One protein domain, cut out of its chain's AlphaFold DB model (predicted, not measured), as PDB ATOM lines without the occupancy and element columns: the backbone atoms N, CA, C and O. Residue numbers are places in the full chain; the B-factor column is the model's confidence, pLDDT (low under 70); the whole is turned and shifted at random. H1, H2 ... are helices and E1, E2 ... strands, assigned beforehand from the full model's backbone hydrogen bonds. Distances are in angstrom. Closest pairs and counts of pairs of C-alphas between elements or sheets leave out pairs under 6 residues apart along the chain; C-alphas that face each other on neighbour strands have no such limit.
ATOM      1  N   LYS A   4     103.391 140.400  91.847       96.25
ATOM      2  CA  LYS A   4     104.719 139.917  92.241       96.25
ATOM      3  C   LYS A   4     104.858 139.894  93.764       96.25
ATOM      4  O   LYS A   4     105.262 138.886  94.323       96.25
ATOM      5  N   LEU A   5     104.454 140.976  94.431       97.75
ATOM      6  CA  LEU A   5     104.479 141.043  95.892       97.75
ATOM      7  C   LEU A   5     103.556 139.990  96.524       97.75
ATOM      8  O   LEU A   5     103.916 139.362  97.508       97.75
ATOM      9  N   GLN A   6     102.370 139.769  95.955       97.62
ATOM     10  CA  GLN A   6     101.459 138.718  96.414       97.62
ATOM     11  C   GLN A   6     102.086 137.321  96.316       97.62
ATOM     12  O   GLN A   6     101.990 136.546  97.264       97.62
ATOM     13  N   GLU A   7     102.768 137.024  95.210       97.44
ATOM     14  CA  GLU A   7     103.521 135.781  95.028       97.44
ATOM     15  C   GLU A   7     104.679 135.657  96.032       97.44
ATOM     16  O   GLU A   7     104.848 134.604  96.644       97.44
ATOM     17  N   GLU A   8     105.445 136.729  96.258       97.81
ATOM     18  CA  GLU A   8     106.544 136.758  97.237       97.81
ATOM     19  C   GLU A   8     106.037 136.528  98.672       97.81
ATOM     20  O   GLU A   8     106.617 135.729  99.409       97.81
ATOM     21  N   ILE A   9     104.916 137.150  99.052       98.19
ATOM     22  CA  ILE A   9     104.251 136.937 100.349       98.19
ATOM     23  C   ILE A   9     103.813 135.476 100.501       98.19
ATOM     24  O   ILE A   9     104.048 134.864 101.544       98.19
ATOM     25  N   PHE A  10     103.166 134.915  99.477       98.12
ATOM     26  CA  PHE A  10     102.639 133.555  99.532       98.12
ATOM     27  C   PHE A  10     103.757 132.511  99.614       98.12
ATOM     28  O   PHE A  10     103.705 131.615 100.456       98.12
ATOM     29  N   LYS A  11     104.822 132.664  98.818       97.69
ATOM     30  CA  LYS A  11     105.997 131.783  98.881       97.69
ATOM     31  C   LYS A  11     106.690 131.837 100.236       97.69
ATOM     32  O   LYS A  11     107.034 130.786 100.764       97.69
ATOM     33  N   ALA A  12     106.848 133.027 100.817       97.94
ATOM     34  CA  ALA A  12     107.426 133.165 102.150       97.94
ATOM     35  C   ALA A  12     106.581 132.456 103.222       97.94
ATOM     36  O   ALA A  12     107.131 131.856 104.144       97.94
ATOM     37  N   LEU A  13     105.250 132.474 103.086       97.56
ATOM     38  CA  LEU A  13     104.358 131.724 103.967       97.56
ATOM     39  C   LEU A  13     104.530 130.209 103.809       97.56
ATOM     40  O   LEU A  13     104.688 129.524 104.815       97.56
ATOM     41  N   LEU A  14     104.562 129.692 102.579       96.94
ATOM     42  CA  LEU A  14     104.795 128.263 102.336       96.94
ATOM     43  C   LEU A  14     106.166 127.805 102.846       96.94
ATOM     44  O   LEU A  14     106.288 126.738 103.446       96.94
ATOM     45  N   GLU A  15     107.204 128.616 102.635       96.31
ATOM     46  CA  GLU A  15     108.542 128.336 103.152       96.31
ATOM     47  C   GLU A  15     108.536 128.295 104.684       96.31
ATOM     48  O   GLU A  15     109.094 127.367 105.269       96.31
ATOM     49  N   PHE A  16     107.860 129.243 105.335       96.06
ATOM     50  CA  PHE A  16     107.697 129.247 106.787       96.06
ATOM     51  C   PHE A  16     106.965 127.993 107.286       96.06
ATOM     52  O   PHE A  16     107.428 127.348 108.223       96.06
ATOM     53  N   GLU A  17     105.868 127.598 106.638       94.06
ATOM     54  CA  GLU A  17     105.120 126.383 106.987       94.06
ATOM     55  C   GLU A  17     105.959 125.110 106.811       94.06
ATOM     56  O   GLU A  17     105.869 124.189 107.626       94.06
ATOM     57  N   SER A  18     106.822 125.064 105.790       94.12
ATOM     58  CA  SER A  18     107.685 123.908 105.516       94.12
ATOM     59  C   SER A  18     108.731 123.641 106.607       94.12
ATOM     60  O   SER A  18     109.214 122.514 106.734       94.12
ATOM     61  N   GLN A  19     109.057 124.648 107.423       92.69
ATOM     62  CA  GLN A  19     109.987 124.519 108.551       92.69
ATOM     63  C   GLN A  19     109.358 123.790 109.749       92.69
ATOM     64  O   GLN A  19     110.075 123.385 110.667       92.69
ATOM     65  N   GLY A  20     108.038 123.585 109.731       89.75
ATOM     66  CA  GLY A  20     107.283 122.987 110.823       89.75
ATOM     67  C   GLY A  20     107.000 123.956 111.972       89.75
ATOM     68  O   GLY A  20     107.364 125.131 111.959       89.75
ATOM     69  N   ASP A  21     106.310 123.446 112.990       88.44
ATOM     70  CA  ASP A  21     105.846 124.260 114.110       88.44
ATOM     71  C   ASP A  21     106.996 124.598 115.064       88.44
ATOM     72  O   ASP A  21     107.527 123.735 115.767       88.44
ATOM     73  N   VAL A  22     107.343 125.884 115.122       85.56
ATOM     74  CA  VAL A  22     108.296 126.442 116.087       85.56
ATOM     75  C   VAL A  22     107.521 127.147 117.195       85.56
ATOM     76  O   VAL A  22     106.579 127.888 116.921       85.56
ATOM     77  N   PHE A  23     107.923 126.941 118.447       87.00
ATOM     78  CA  PHE A  23     107.326 127.590 119.615       87.00
ATOM     79  C   PHE A  23     108.332 128.542 120.262       87.00
ATOM     80  O   PHE A  23     109.522 128.237 120.329       87.00
ATOM     81  N   GLU A  24     107.849 129.683 120.742       86.25
ATOM     82  CA  GLU A  24     108.620 130.664 121.502       86.25
ATOM     83  C   GLU A  24     107.968 130.929 122.861       86.25
ATOM     84  O   GLU A  24     106.743 130.925 123.001       86.25
ATOM     85  N   GLU A  25     108.798 131.138 123.880       85.81
ATOM     86  CA  GLU A  25     108.335 131.569 125.194       85.81
ATOM     87  C   GLU A  25     108.091 133.076 125.172       85.81
ATOM     88  O   GLU A  25     108.997 133.867 124.902       85.81
ATOM     89  N   LYS A  26     106.859 133.477 125.475       82.50
ATOM     90  CA  LYS A  26     106.461 134.875 125.558       82.50
ATOM     91  C   LYS A  26     106.086 135.207 126.989       82.50
ATOM     92  O   LYS A  26     105.190 134.595 127.570       82.50
ATOM     93  N   GLU A  27     106.769 136.196 127.551       81.31
ATOM     94  CA  GLU A  27     106.405 136.741 128.853       81.31
ATOM     95  C   GLU A  27     105.186 137.656 128.697       81.31
ATOM     96  O   GLU A  27     105.211 138.656 127.974       81.31
ATOM     97  N   ILE A  28     104.101 137.310 129.382       78.06
ATOM     98  CA  ILE A  28     102.895 138.124 129.475       78.06
ATOM     99  C   ILE A  28     102.921 138.851 130.809       78.06
ATOM    100  O   ILE A  28     102.754 138.252 131.872       78.06
ATOM    101  N   ILE A  29     103.098 140.167 130.741       77.50
ATOM    102  CA  ILE A  29     103.050 141.041 131.910       77.50
ATOM    103  C   ILE A  29     101.599 141.452 132.143       77.50
ATOM    104  O   ILE A  29     101.004 142.179 131.348       77.50
ATOM    105  N   THR A  30     101.038 141.015 133.265       76.38
ATOM    106  CA  THR A  30      99.726 141.456 133.734       76.38
ATOM    107  C   THR A  30      99.925 142.561 134.765       76.38
ATOM    108  O   THR A  30     100.411 142.322 135.873       76.38
ATOM    109  N   LEU A  31      99.556 143.787 134.394       75.88
ATOM    110  CA  LEU A  31      99.588 144.940 135.291       75.88
ATOM    111  C   LEU A  31      98.251 145.038 136.032       75.88
ATOM    112  O   LEU A  31      97.214 145.301 135.423       75.88
ATOM    113  N   GLY A  32      98.272 144.809 137.342       72.56
ATOM    114  CA  GLY A  32      97.103 144.920 138.208       72.56
ATOM    115  C   GLY A  32      97.220 146.112 139.153       72.56
ATOM    116  O   GLY A  32      98.309 146.470 139.590       72.56
ATOM    117  N   CYS A  33      96.087 146.704 139.540       67.94
ATOM    118  CA  CYS A  33      96.062 147.862 140.444       67.94
ATOM    119  C   CYS A  33      96.622 147.579 141.857       67.94
ATOM    120  O   CYS A  33      96.889 148.524 142.594       67.94
ATOM    121  N   MET A  34      96.772 146.306 142.253       72.94
ATOM    122  CA  MET A  34      97.267 145.899 143.582       72.94
ATOM    123  C   MET A  34      98.510 144.995 143.531       72.94
ATOM    124  O   MET A  34      99.277 144.975 144.489       72.94
ATOM    125  N   ALA A  35      98.724 144.260 142.436       57.69
ATOM    126  CA  ALA A  35      99.905 143.434 142.211       57.69
ATOM    127  C   ALA A  35     100.141 143.260 140.706       57.69
ATOM    128  O   ALA A  35      99.192 143.052 139.949       57.69
ATOM    129  N   ASN A  36     101.408 143.317 140.298       77.50
ATOM    130  CA  ASN A  36     101.838 142.936 138.958       77.50
ATOM    131  C   ASN A  36     102.259 141.465 138.981       77.50
ATOM    132  O   ASN A  36     102.886 141.021 139.945       77.50
ATOM    133  N   GLY A  37     101.939 140.726 137.925       77.31
ATOM    134  CA  GLY A  37     102.405 139.356 137.723       77.31
ATOM    135  C   GLY A  37     102.944 139.185 136.311       77.31
ATOM    136  O   GLY A  37     102.500 139.882 135.396       77.31
ATOM    137  N   SER A  38     103.887 138.266 136.128       80.75
ATOM    138  CA  SER A  38     104.247 137.779 134.801       80.75
ATOM    139  C   SER A  38     104.008 136.278 134.705       80.75
ATOM    140  O   SER A  38     104.248 135.529 135.653       80.75
ATOM    141  N   THR A  39     103.481 135.862 133.558       80.81
ATOM    142  CA  THR A  39     103.307 134.457 133.196       80.81
ATOM    143  C   THR A  39     104.079 134.216 131.913       80.81
ATOM    144  O   THR A  39     103.992 135.018 130.985       80.81
ATOM    145  N   THR A  40     104.816 133.113 131.842       82.12
ATOM    146  CA  THR A  40     105.430 132.667 130.591       82.12
ATOM    147  C   THR A  40     104.472 131.725 129.884       82.12
ATOM    148  O   THR A  40     104.059 130.713 130.453       82.12
ATOM    149  N   GLU A  41     104.129 132.044 128.641       85.88
ATOM    150  CA  GLU A  41     103.333 131.175 127.781       85.88
ATOM    151  C   GLU A  41     104.160 130.715 126.581       85.88
ATOM    152  O   GLU A  41     104.873 131.503 125.963       85.88
ATOM    153  N   LEU A  42     104.040 129.435 126.229       85.75
ATOM    154  CA  LEU A  42     104.543 128.907 124.964       85.75
ATOM    155  C   LEU A  42     103.561 129.288 123.857       85.75
ATOM    156  O   LEU A  42     102.428 128.805 123.834       85.75
ATOM    157  N   GLN A  43     103.995 130.140 122.934       86.31
ATOM    158  CA  GLN A  43     103.212 130.525 121.764       86.31
ATOM    159  C   GLN A  43     103.847 129.953 120.504       86.31
ATOM    160  O   GLN A  43     105.066 129.928 120.348       86.31
ATOM    161  N   LYS A  44     103.006 129.469 119.589       87.31
ATOM    162  CA  LYS A  44     103.466 129.078 118.260       87.31
ATOM    163  C   LYS A  44     103.948 130.334 117.539       87.31
ATOM    164  O   LYS A  44     103.209 131.314 117.452       87.31
ATOM    165  N   LYS A  45     105.165 130.287 117.010       91.25
ATOM    166  CA  LYS A  45     105.713 131.348 116.178       91.25
ATOM    167  C   LYS A  45     104.879 131.464 114.905       91.25
ATOM    168  O   LYS A  45     104.509 130.459 114.298       91.25
ATOM    169  N   VAL A  46     104.608 132.694 114.498       93.25
ATOM    170  CA  VAL A  46     103.858 133.016 113.282       93.25
ATOM    171  C   VAL A  46     104.698 133.926 112.399       93.25
ATOM    172  O   VAL A  46     105.451 134.757 112.905       93.25
ATOM    173  N   LEU A  47     104.573 133.775 111.081       96.25
ATOM    174  CA  LEU A  47     105.155 134.720 110.137       96.25
ATOM    175  C   LEU A  47     104.357 136.023 110.198       96.25
ATOM    176  O   LEU A  47     103.134 136.006 110.055       96.25
ATOM    177  N   THR A  48     105.024 137.156 110.393       96.62
ATOM    178  CA  THR A  48     104.352 138.459 110.430       96.62
ATOM    179  C   THR A  48     104.720 139.325 109.235       96.62
ATOM    180  O   THR A  48     105.778 139.169 108.625       96.62
ATOM    181  N   THR A  49     103.886 140.313 108.918       97.19
ATOM    182  CA  THR A  49     104.233 141.305 107.890       97.19
ATOM    183  C   THR A  49     105.414 142.196 108.285       97.19
ATOM    184  O   THR A  49     106.061 142.745 107.400       97.19
ATOM    185  N   LEU A  50     105.768 142.274 109.575       95.19
ATOM    186  CA  LEU A  50     107.018 142.895 110.036       95.19
ATOM    187  C   LEU A  50     108.249 142.055 109.681       95.19
ATOM    188  O   LEU A  50     109.315 142.603 109.415       95.19
ATOM    189  N   ASP A  51     108.124 140.728 109.695       95.81
ATOM    190  CA  ASP A  51     109.199 139.844 109.239       95.81
ATOM    191  C   ASP A  51     109.352 139.934 107.722       95.81
ATOM    192  O   ASP A  51     110.471 140.021 107.216       95.81
ATOM    193  N   LEU A  52     108.228 140.015 107.007       97.69
ATOM    194  CA  LEU A  52     108.222 140.228 105.564       97.69
ATOM    195  C   LEU A  52     108.777 141.593 105.161       97.69
ATOM    196  O   LEU A  52     109.479 141.652 104.167       97.69
ATOM    197  N   GLU A  53     108.542 142.668 105.916       96.38
ATOM    198  CA  GLU A  53     109.146 143.983 105.631       96.38
ATOM    199  C   GLU A  53     110.681 143.929 105.705       96.38
ATOM    200  O   GLU A  53     111.374 144.550 104.901       96.38
ATOM    201  N   LYS A  54     111.235 143.137 106.632       96.50
ATOM    202  CA  LYS A  54     112.690 142.927 106.729       96.50
ATOM    203  C   LYS A  54     113.238 142.081 105.577       96.50
ATOM    204  O   LYS A  54     114.399 142.248 105.217       96.50
ATOM    205  N   LEU A  55     112.436 141.153 105.051       96.69
ATOM    206  CA  LEU A  55     112.823 140.245 103.967       96.69
ATOM    207  C   LEU A  55     112.664 140.895 102.585       96.69
ATOM    208  O   LEU A  55     113.531 140.767 101.727       96.69
ATOM    209  N   LEU A  56     111.552 141.594 102.381       96.44
ATOM    210  CA  LEU A  56     111.116 142.197 101.129       96.44
ATOM    211  C   LEU A  56     111.368 143.709 101.181       96.44
ATOM    212  O   LEU A  56     110.440 144.512 101.138       96.44
ATOM    213  N   THR A  57     112.644 144.087 101.281       94.56
ATOM    214  CA  THR A  57     113.093 145.466 101.561       94.56
ATOM    215  C   THR A  57     112.669 146.506 100.523       94.56
ATOM    216  O   THR A  57     112.776 147.704 100.777       94.56
ATOM    217  N   ASP A  58     112.211 146.056  99.357       96.75
ATOM    218  CA  ASP A  58     111.713 146.908  98.277       96.75
ATOM    219  C   ASP A  58     110.274 147.403  98.514       96.75
ATOM    220  O   ASP A  58     109.808 148.276  97.781       96.75
ATOM    221  N   TYR A  59     109.565 146.867  99.516       96.56
ATOM    222  CA  TYR A  59     108.171 147.207  99.800       96.56
ATOM    223  C   TYR A  59     107.987 147.686 101.236       96.56
ATOM    224  O   TYR A  59     108.588 147.174 102.179       96.56
ATOM    225  N   SER A  60     107.096 148.656 101.412       95.50
ATOM    226  CA  SER A  60     106.705 149.136 102.737       95.50
ATOM    227  C   SER A  60     105.797 148.139 103.470       95.50
ATOM    228  O   SER A  60     105.047 147.384 102.840       95.50
ATOM    229  N   LEU A  61     105.775 148.191 104.810       94.62
ATOM    230  CA  LEU A  61     104.807 147.437 105.620       94.62
ATOM    231  C   LEU A  61     103.355 147.641 105.159       94.62
ATOM    232  O   LEU A  61     102.580 146.688 105.153       94.62
ATOM    233  N   ASP A  62     102.981 148.855 104.750       94.81
ATOM    234  CA  ASP A  62     101.619 149.158 104.295       94.81
ATOM    235  C   ASP A  62     101.284 148.451 102.972       94.81
ATOM    236  O   ASP A  62     100.180 147.917 102.807       94.81
ATOM    237  N   GLU A  63     102.234 148.387 102.035       96.75
ATOM    238  CA  GLU A  63     102.074 147.635 100.786       96.75
ATOM    239  C   GLU A  63     101.955 146.136 101.051       96.75
ATOM    240  O   GLU A  63     101.083 145.477 100.473       96.75
ATOM    241  N   ILE A  64     102.783 145.603 101.951       97.88
ATOM    242  CA  ILE A  64     102.740 144.196 102.359       97.88
ATOM    243  C   ILE A  64     101.399 143.884 103.036       97.88
ATOM    244  O   ILE A  64     100.706 142.957 102.616       97.88
ATOM    245  N   ASN A  65     100.975 144.686 104.020       96.94
ATOM    246  CA  ASN A  65      99.692 144.536 104.716       96.94
ATOM    247  C   ASN A  65      98.508 144.565 103.743       96.94
ATOM    248  O   ASN A  65      97.587 143.748 103.846       96.94
ATOM    249  N   THR A  66      98.533 145.491 102.781       97.06
ATOM    250  CA  THR A  66      97.479 145.624 101.770       97.06
ATOM    251  C   THR A  66      97.400 144.377 100.896       97.06
ATOM    252  O   THR A  66      96.318 143.826 100.704       97.06
ATOM    253  N   ASN A  67      98.532 143.889 100.381       98.06
ATOM    254  CA  ASN A  67      98.530 142.725  99.494       98.06
ATOM    255  C   ASN A  67      98.228 141.422 100.245       98.06
ATOM    256  O   ASN A  67      97.459 140.618  99.726       98.06
ATOM    257  N   ALA A  68      98.723 141.247 101.473       98.00
ATOM    258  CA  ALA A  68      98.357 140.121 102.334       98.00
ATOM    259  C   ALA A  68      96.857 140.124 102.688       98.00
ATOM    260  O   ALA A  68      96.224 139.071 102.686       98.00
ATOM    261  N   SER A  69      96.256 141.297 102.917       97.50
ATOM    262  CA  SER A  69      94.803 141.402 103.120       97.50
ATOM    263  C   SER A  69      94.023 140.988 101.872       97.50
ATOM    264  O   SER A  69      93.071 140.230 101.992       97.50
ATOM    265  N   ILE A  70      94.462 141.397 100.675       97.25
ATOM    266  CA  ILE A  70      93.830 140.965  99.415       97.25
ATOM    267  C   ILE A  70      93.906 139.440  99.256       97.25
ATOM    268  O   ILE A  70      92.928 138.824  98.842       97.25
ATOM    269  N   LEU A  71      95.042 138.817  99.589       97.88
ATOM    270  CA  LEU A  71      95.175 137.356  99.558       97.88
ATOM    271  C   LEU A  71      94.204 136.673 100.529       97.88
ATOM    272  O   LEU A  71      93.608 135.652 100.190       97.88
ATOM    273  N   ALA A  72      94.018 137.244 101.719       97.62
ATOM    274  CA  ALA A  72      93.064 136.733 102.694       97.62
ATOM    275  C   ALA A  72      91.606 136.911 102.244       97.62
ATOM    276  O   ALA A  72      90.812 135.983 102.379       97.62
ATOM    277  N   ASP A  73      91.266 138.060 101.657       96.88
ATOM    278  CA  ASP A  73      89.928 138.345 101.126       96.88
ATOM    279  C   ASP A  73      89.574 137.417  99.950       96.88
ATOM    280  O   ASP A  73      88.417 137.029  99.792       96.88
ATOM    281  N   LYS A  74      90.576 137.010  99.159       96.00
ATOM    282  CA  LYS A  74      90.453 135.971  98.124       96.00
ATOM    283  C   LYS A  74      90.374 134.542  98.685       96.00
ATOM    284  O   LYS A  74      90.161 133.611  97.922       96.00
ATOM    285  N   GLY A  75      90.562 134.345  99.989       97.25
ATOM    286  CA  GLY A  75      90.559 133.018 100.606       97.25
ATOM    287  C   GLY A  75      91.815 132.183 100.335       97.25
ATOM    288  O   GLY A  75      91.774 130.975 100.531       97.25
ATOM    289  N   LEU A  76      92.925 132.805  99.923       97.94
ATOM    290  CA  LEU A  76      94.185 132.112  99.611       97.94
ATOM    291  C   LEU A  76      95.040 131.870 100.862       97.94
ATOM    292  O   LEU A  76      95.763 130.880 100.959       97.94
ATOM    293  N   ILE A  77      94.944 132.767 101.845       98.06
ATOM    294  CA  ILE A  77      95.646 132.662 103.127       98.06
ATOM    295  C   ILE A  77      94.720 133.021 104.285       98.06
ATOM    296  O   ILE A  77      93.765 133.783 104.137       98.06
ATOM    297  N   LYS A  78      95.027 132.514 105.477       98.00
ATOM    298  CA  LYS A  78      94.402 132.951 106.726       98.00
ATOM    299  C   LYS A  78      95.318 133.943 107.433       98.00
ATOM    300  O   LYS A  78      96.489 133.644 107.642       98.00
ATOM    301  N   ILE A  79      94.767 135.075 107.867       97.62
ATOM    302  CA  ILE A  79      95.501 136.103 108.619       97.62
ATOM    303  C   ILE A  79      94.828 136.430 109.954       97.62
ATOM    304  O   ILE A  79      93.626 136.215 110.124       97.62
ATOM    305  N   ASN A  80      95.597 137.002 110.877       95.38
ATOM    306  CA  ASN A  80      95.104 137.709 112.056       95.38
ATOM    307  C   ASN A  80      95.609 139.163 112.034       95.38
ATOM    308  O   ASN A  80      96.741 139.426 111.632       95.38
ATOM    309  N   ARG A  81      94.762 140.121 112.428       91.81
ATOM    310  CA  ARG A  81      95.102 141.555 112.437       91.81
ATOM    311  C   ARG A  81      95.589 141.957 113.821       91.81
ATOM    312  O   ARG A  81      94.829 141.855 114.781       91.81
ATOM    313  N   VAL A  82      96.809 142.482 113.909       88.25
ATOM    314  CA  VAL A  82      97.390 142.960 115.166       88.25
ATOM    315  C   VAL A  82      97.612 144.466 115.100       88.25
ATOM    316  O   VAL A  82      98.459 144.968 114.361       88.25
ATOM    317  N   SER A  83      96.841 145.200 115.900       80.12
ATOM    318  CA  SER A  83      96.959 146.653 116.034       80.12
ATOM    319  C   SER A  83      97.870 147.016 117.202       80.12
ATOM    320  O   SER A  83      97.704 146.502 118.308       80.12
ATOM    321  N   THR A  84      98.808 147.935 116.981       73.88
ATOM    322  CA  THR A  84      99.662 148.491 118.042       73.88
ATOM    323  C   THR A  84      99.124 149.836 118.538       73.88
ATOM    324  O   THR A  84      98.314 150.486 117.875       73.88
ATOM    325  N   THR A  85      99.603 150.293 119.696       67.00
ATOM    326  CA  THR A  85      99.202 151.561 120.337       67.00
ATOM    327  C   THR A  85      99.540 152.821 119.530       67.00
ATOM    328  O   THR A  85      99.058 153.900 119.866       67.00
ATOM    329  N   VAL A  86     100.336 152.710 118.462       71.44
ATOM    330  CA  VAL A  86     100.867 153.841 117.679       71.44
ATOM    331  C   VAL A  86     100.220 153.978 116.291       71.44
ATOM    332  O   VAL A  86     100.836 154.507 115.372       71.44
ATOM    333  N   ASN A  87      98.994 153.468 116.103       64.06
ATOM    334  CA  ASN A  87      98.293 153.378 114.804       64.06
ATOM    335  C   ASN A  87      99.039 152.590 113.711       64.06
ATOM    336  O   ASN A  87      98.598 152.552 112.564       64.06
ATOM    337  N   LYS A  88     100.135 151.911 114.054       72.69
ATOM    338  CA  LYS A  88     100.742 150.898 113.194       72.69
ATOM    339  C   LYS A  88     100.051 149.569 113.443       72.69
ATOM    340  O   LYS A  88      99.803 149.204 114.593       72.69
ATOM    341  N   HIS A  89      99.755 148.841 112.382       89.12
ATOM    342  CA  HIS A  89      99.274 147.475 112.478       89.12
ATOM    343  C   HIS A  89     100.156 146.580 111.620       89.12
ATOM    344  O   HIS A  89     100.775 147.027 110.654       89.12
ATOM    345  N   TYR A  90     100.220 145.319 111.999       94.56
ATOM    346  CA  TYR A  90     100.821 144.267 111.201       94.56
ATOM    347  C   TYR A  90      99.860 143.086 111.173       94.56
ATOM    348  O   TYR A  90      98.891 143.021 111.941       94.56
ATOM    349  N   LEU A  91     100.097 142.172 110.247       96.62
ATOM    350  CA  LEU A  91      99.300 140.967 110.100       96.62
ATOM    351  C   LEU A  91     100.153 139.773 110.494       96.62
ATOM    352  O   LEU A  91     101.332 139.704 110.152       96.62
ATOM    353  N   GLU A  92      99.541 138.829 111.192       96.62
ATOM    354  CA  GLU A  92     100.083 137.487 111.364       96.62
ATOM    355  C   GLU A  92      99.527 136.626 110.230       96.62
ATOM    356  O   GLU A  92      98.309 136.547 110.043       96.62
ATOM    357  N   LEU A  93     100.403 135.997 109.455       97.31
ATOM    358  CA  LEU A  93     100.047 135.061 108.399       97.31
ATOM    359  C   LEU A  93      99.954 133.675 109.041       97.31
ATOM    360  O   LEU A  93     100.961 133.063 109.384       97.31
ATOM    361  N   ILE A  94      98.724 133.216 109.263       95.69
ATOM    362  CA  ILE A  94      98.424 132.040 110.086       95.69
ATOM    363  C   ILE A  94      98.676 130.747 109.325       95.69
ATOM    364  O   ILE A  94      99.232 129.815 109.900       95.69
ATOM    365  N   LYS A  95      98.186 130.672 108.081       95.81
ATOM    366  CA  LYS A  95      98.427 129.540 107.186       95.81
ATOM    367  C   LYS A  95      98.009 129.797 105.741       95.81
ATOM    368  O   LYS A  95      97.140 130.644 105.503       95.81
ATOM    369  N   SER A  96      98.558 129.024 104.814       97.19
ATOM    370  CA  SER A  96      98.013 128.860 103.467       97.19
ATOM    371  C   SER A  96      96.654 128.136 103.513       97.19
ATOM    372  O   SER A  96      96.353 127.358 104.429       97.19
ATOM    373  N   LEU A  97      95.766 128.470 102.576       97.88
ATOM    374  CA  LEU A  97      94.460 127.812 102.401       97.88
ATOM    375  C   LEU A  97      94.363 127.030 101.089       97.88
ATOM    376  O   LEU A  97      93.442 126.232 100.935       97.88
ATOM    377  N   VAL A  98      95.323 127.251 100.196       97.00
ATOM    378  CA  VAL A  98      95.493 126.593  98.903       97.00
ATOM    379  C   VAL A  98      96.958 126.191  98.748       97.00
ATOM    380  O   VAL A  98      97.811 126.700  99.482       97.00
ATOM    381  N   ASP A  99      97.255 125.284  97.824       95.81
ATOM    382  CA  ASP A  99      98.638 124.983  97.459       95.81
ATOM    383  C   ASP A  99      99.198 125.999  96.446       95.81
ATOM    384  O   ASP A  99      98.562 127.002  96.113       95.81
ATOM    385  N   LEU A 100     100.444 125.788  96.014       93.94
ATOM    386  CA  LEU A 100     101.104 126.697  95.081       93.94
ATOM    387  C   LEU A 100     100.475 126.660  93.687       93.94
ATOM    388  O   LEU A 100     100.419 127.706  93.046       93.94
ATOM    389  N   ASP A 101     100.024 125.500  93.219       94.81
ATOM    390  CA  ASP A 101      99.484 125.369  91.868       94.81
ATOM    391  C   ASP A 101      98.136 126.099  91.789       94.81
ATOM    392  O   ASP A 101      97.975 126.997  90.957       94.81
ATOM    393  N   ASP A 102      97.243 125.844  92.750       94.88
ATOM    394  CA  ASP A 102      95.962 126.544  92.902       94.88
ATOM    395  C   ASP A 102      96.158 128.064  93.061       94.88
ATOM    396  O   ASP A 102      95.445 128.874  92.463       94.88
ATOM    397  N   PHE A 103      97.158 128.483  93.846       96.00
ATOM    398  CA  PHE A 103      97.492 129.899  93.997       96.00
ATOM    399  C   PHE A 103      97.863 130.547  92.661       96.00
ATOM    400  O   PHE A 103      97.425 131.662  92.380       96.00
ATOM    401  N   MET A 104      98.673 129.879  91.837       93.38
ATOM    402  CA  MET A 104      99.118 130.430  90.555       93.38
ATOM    403  C   MET A 104      97.976 130.537  89.536       93.38
ATOM    404  O   MET A 104      98.022 131.424  88.682       93.38
ATOM    405  N   GLU A 105      96.951 129.688  89.627       92.38
ATOM    406  CA  GLU A 105      95.754 129.768  88.778       92.38
ATOM    407  C   GLU A 105      94.852 130.967  89.132       92.38
ATOM    408  O   GLU A 105      94.287 131.606  88.241       92.38
ATOM    409  N   GLU A 106      94.766 131.332  90.414       85.75
ATOM    410  CA  GLU A 106      93.923 132.425  90.942       85.75
ATOM    411  C   GLU A 106      94.537 133.843  90.805       85.75
ATOM    412  O   GLU A 106      93.939 134.859  91.215       85.75
ATOM    413  N   MET A 107      95.758 133.940  90.264       80.06
ATOM    414  CA  MET A 107      96.596 135.149  90.293       80.06
ATOM    415  C   MET A 107      96.556 136.016  89.037       80.06
ATOM    416  O   MET A 107      96.171 137.201  89.178       80.06
TER     417      MET A 107
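Overview. This is residues 4 to 107 of the 107 residues of an uncharacterized protein of Cetobacterium sp. 8H (UniProt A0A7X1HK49). What shape is this? Three helices, H1, H2 and H3, pack on the strand hairpin E3-E4, and a long two-stranded arm, E1-E2, reaches away from this body to a tip where residues 31 to 36 stand free. The small helix H4 lies near H1, at the end far from that tip. What is it made of? The 104 printed residues hold, in order, H1 E1 E2 H2 H3 E3 E4 H4, a mixed class with two separate antiparallel sheets, E1 - E2 and E3 - E4. The whole is loose, with a radius of gyration of the C-alphas of 16.0 A, and spans 57 by 30 by 24 A.

Along the chain. Where does the first half run? H1 is residues 4 to 18, 21.0 A long from C-alpha 4 at (104.719, 139.917, 92.241); E1 is 23 to 30, 21.2 A, and E2 is 37 to 44, 22.0 A. And the rest? H2 is 49 to 55, H3 61 to 73, 18.0 A, E3 77 to 83, 19.1 A, E4 89 to 96, 20.7 A, and H4 100 to 105, ending at C-alpha 105 (95.754, 129.768, 88.778).

Arrangement. How do the strands pair? In the hairpin E1 and E2, N 26 and O 41 are 2.8 A apart; in the hairpin E3 and E4, N 80 and O 92 are 2.9 A apart, both within hydrogen-bond range. How do the helices stand? H1 touches H3 with residues 5 to 9 alone, closest at the C-alphas of Gln 6 and Asn 67, 5.8 A, about perpendicular at 76 degrees. In each of the four helices every O i to N i+4 pair is within hydrogen-bond range.

Size, cuts and confidence. How large is it? The C-alphas farthest apart, of Met 34 and Glu 105, are 57.1 A apart. Is anything cut or uncertain? The printed part has no cut and no long link; residues 33, 35, 85 and 87 have pLDDT under 70.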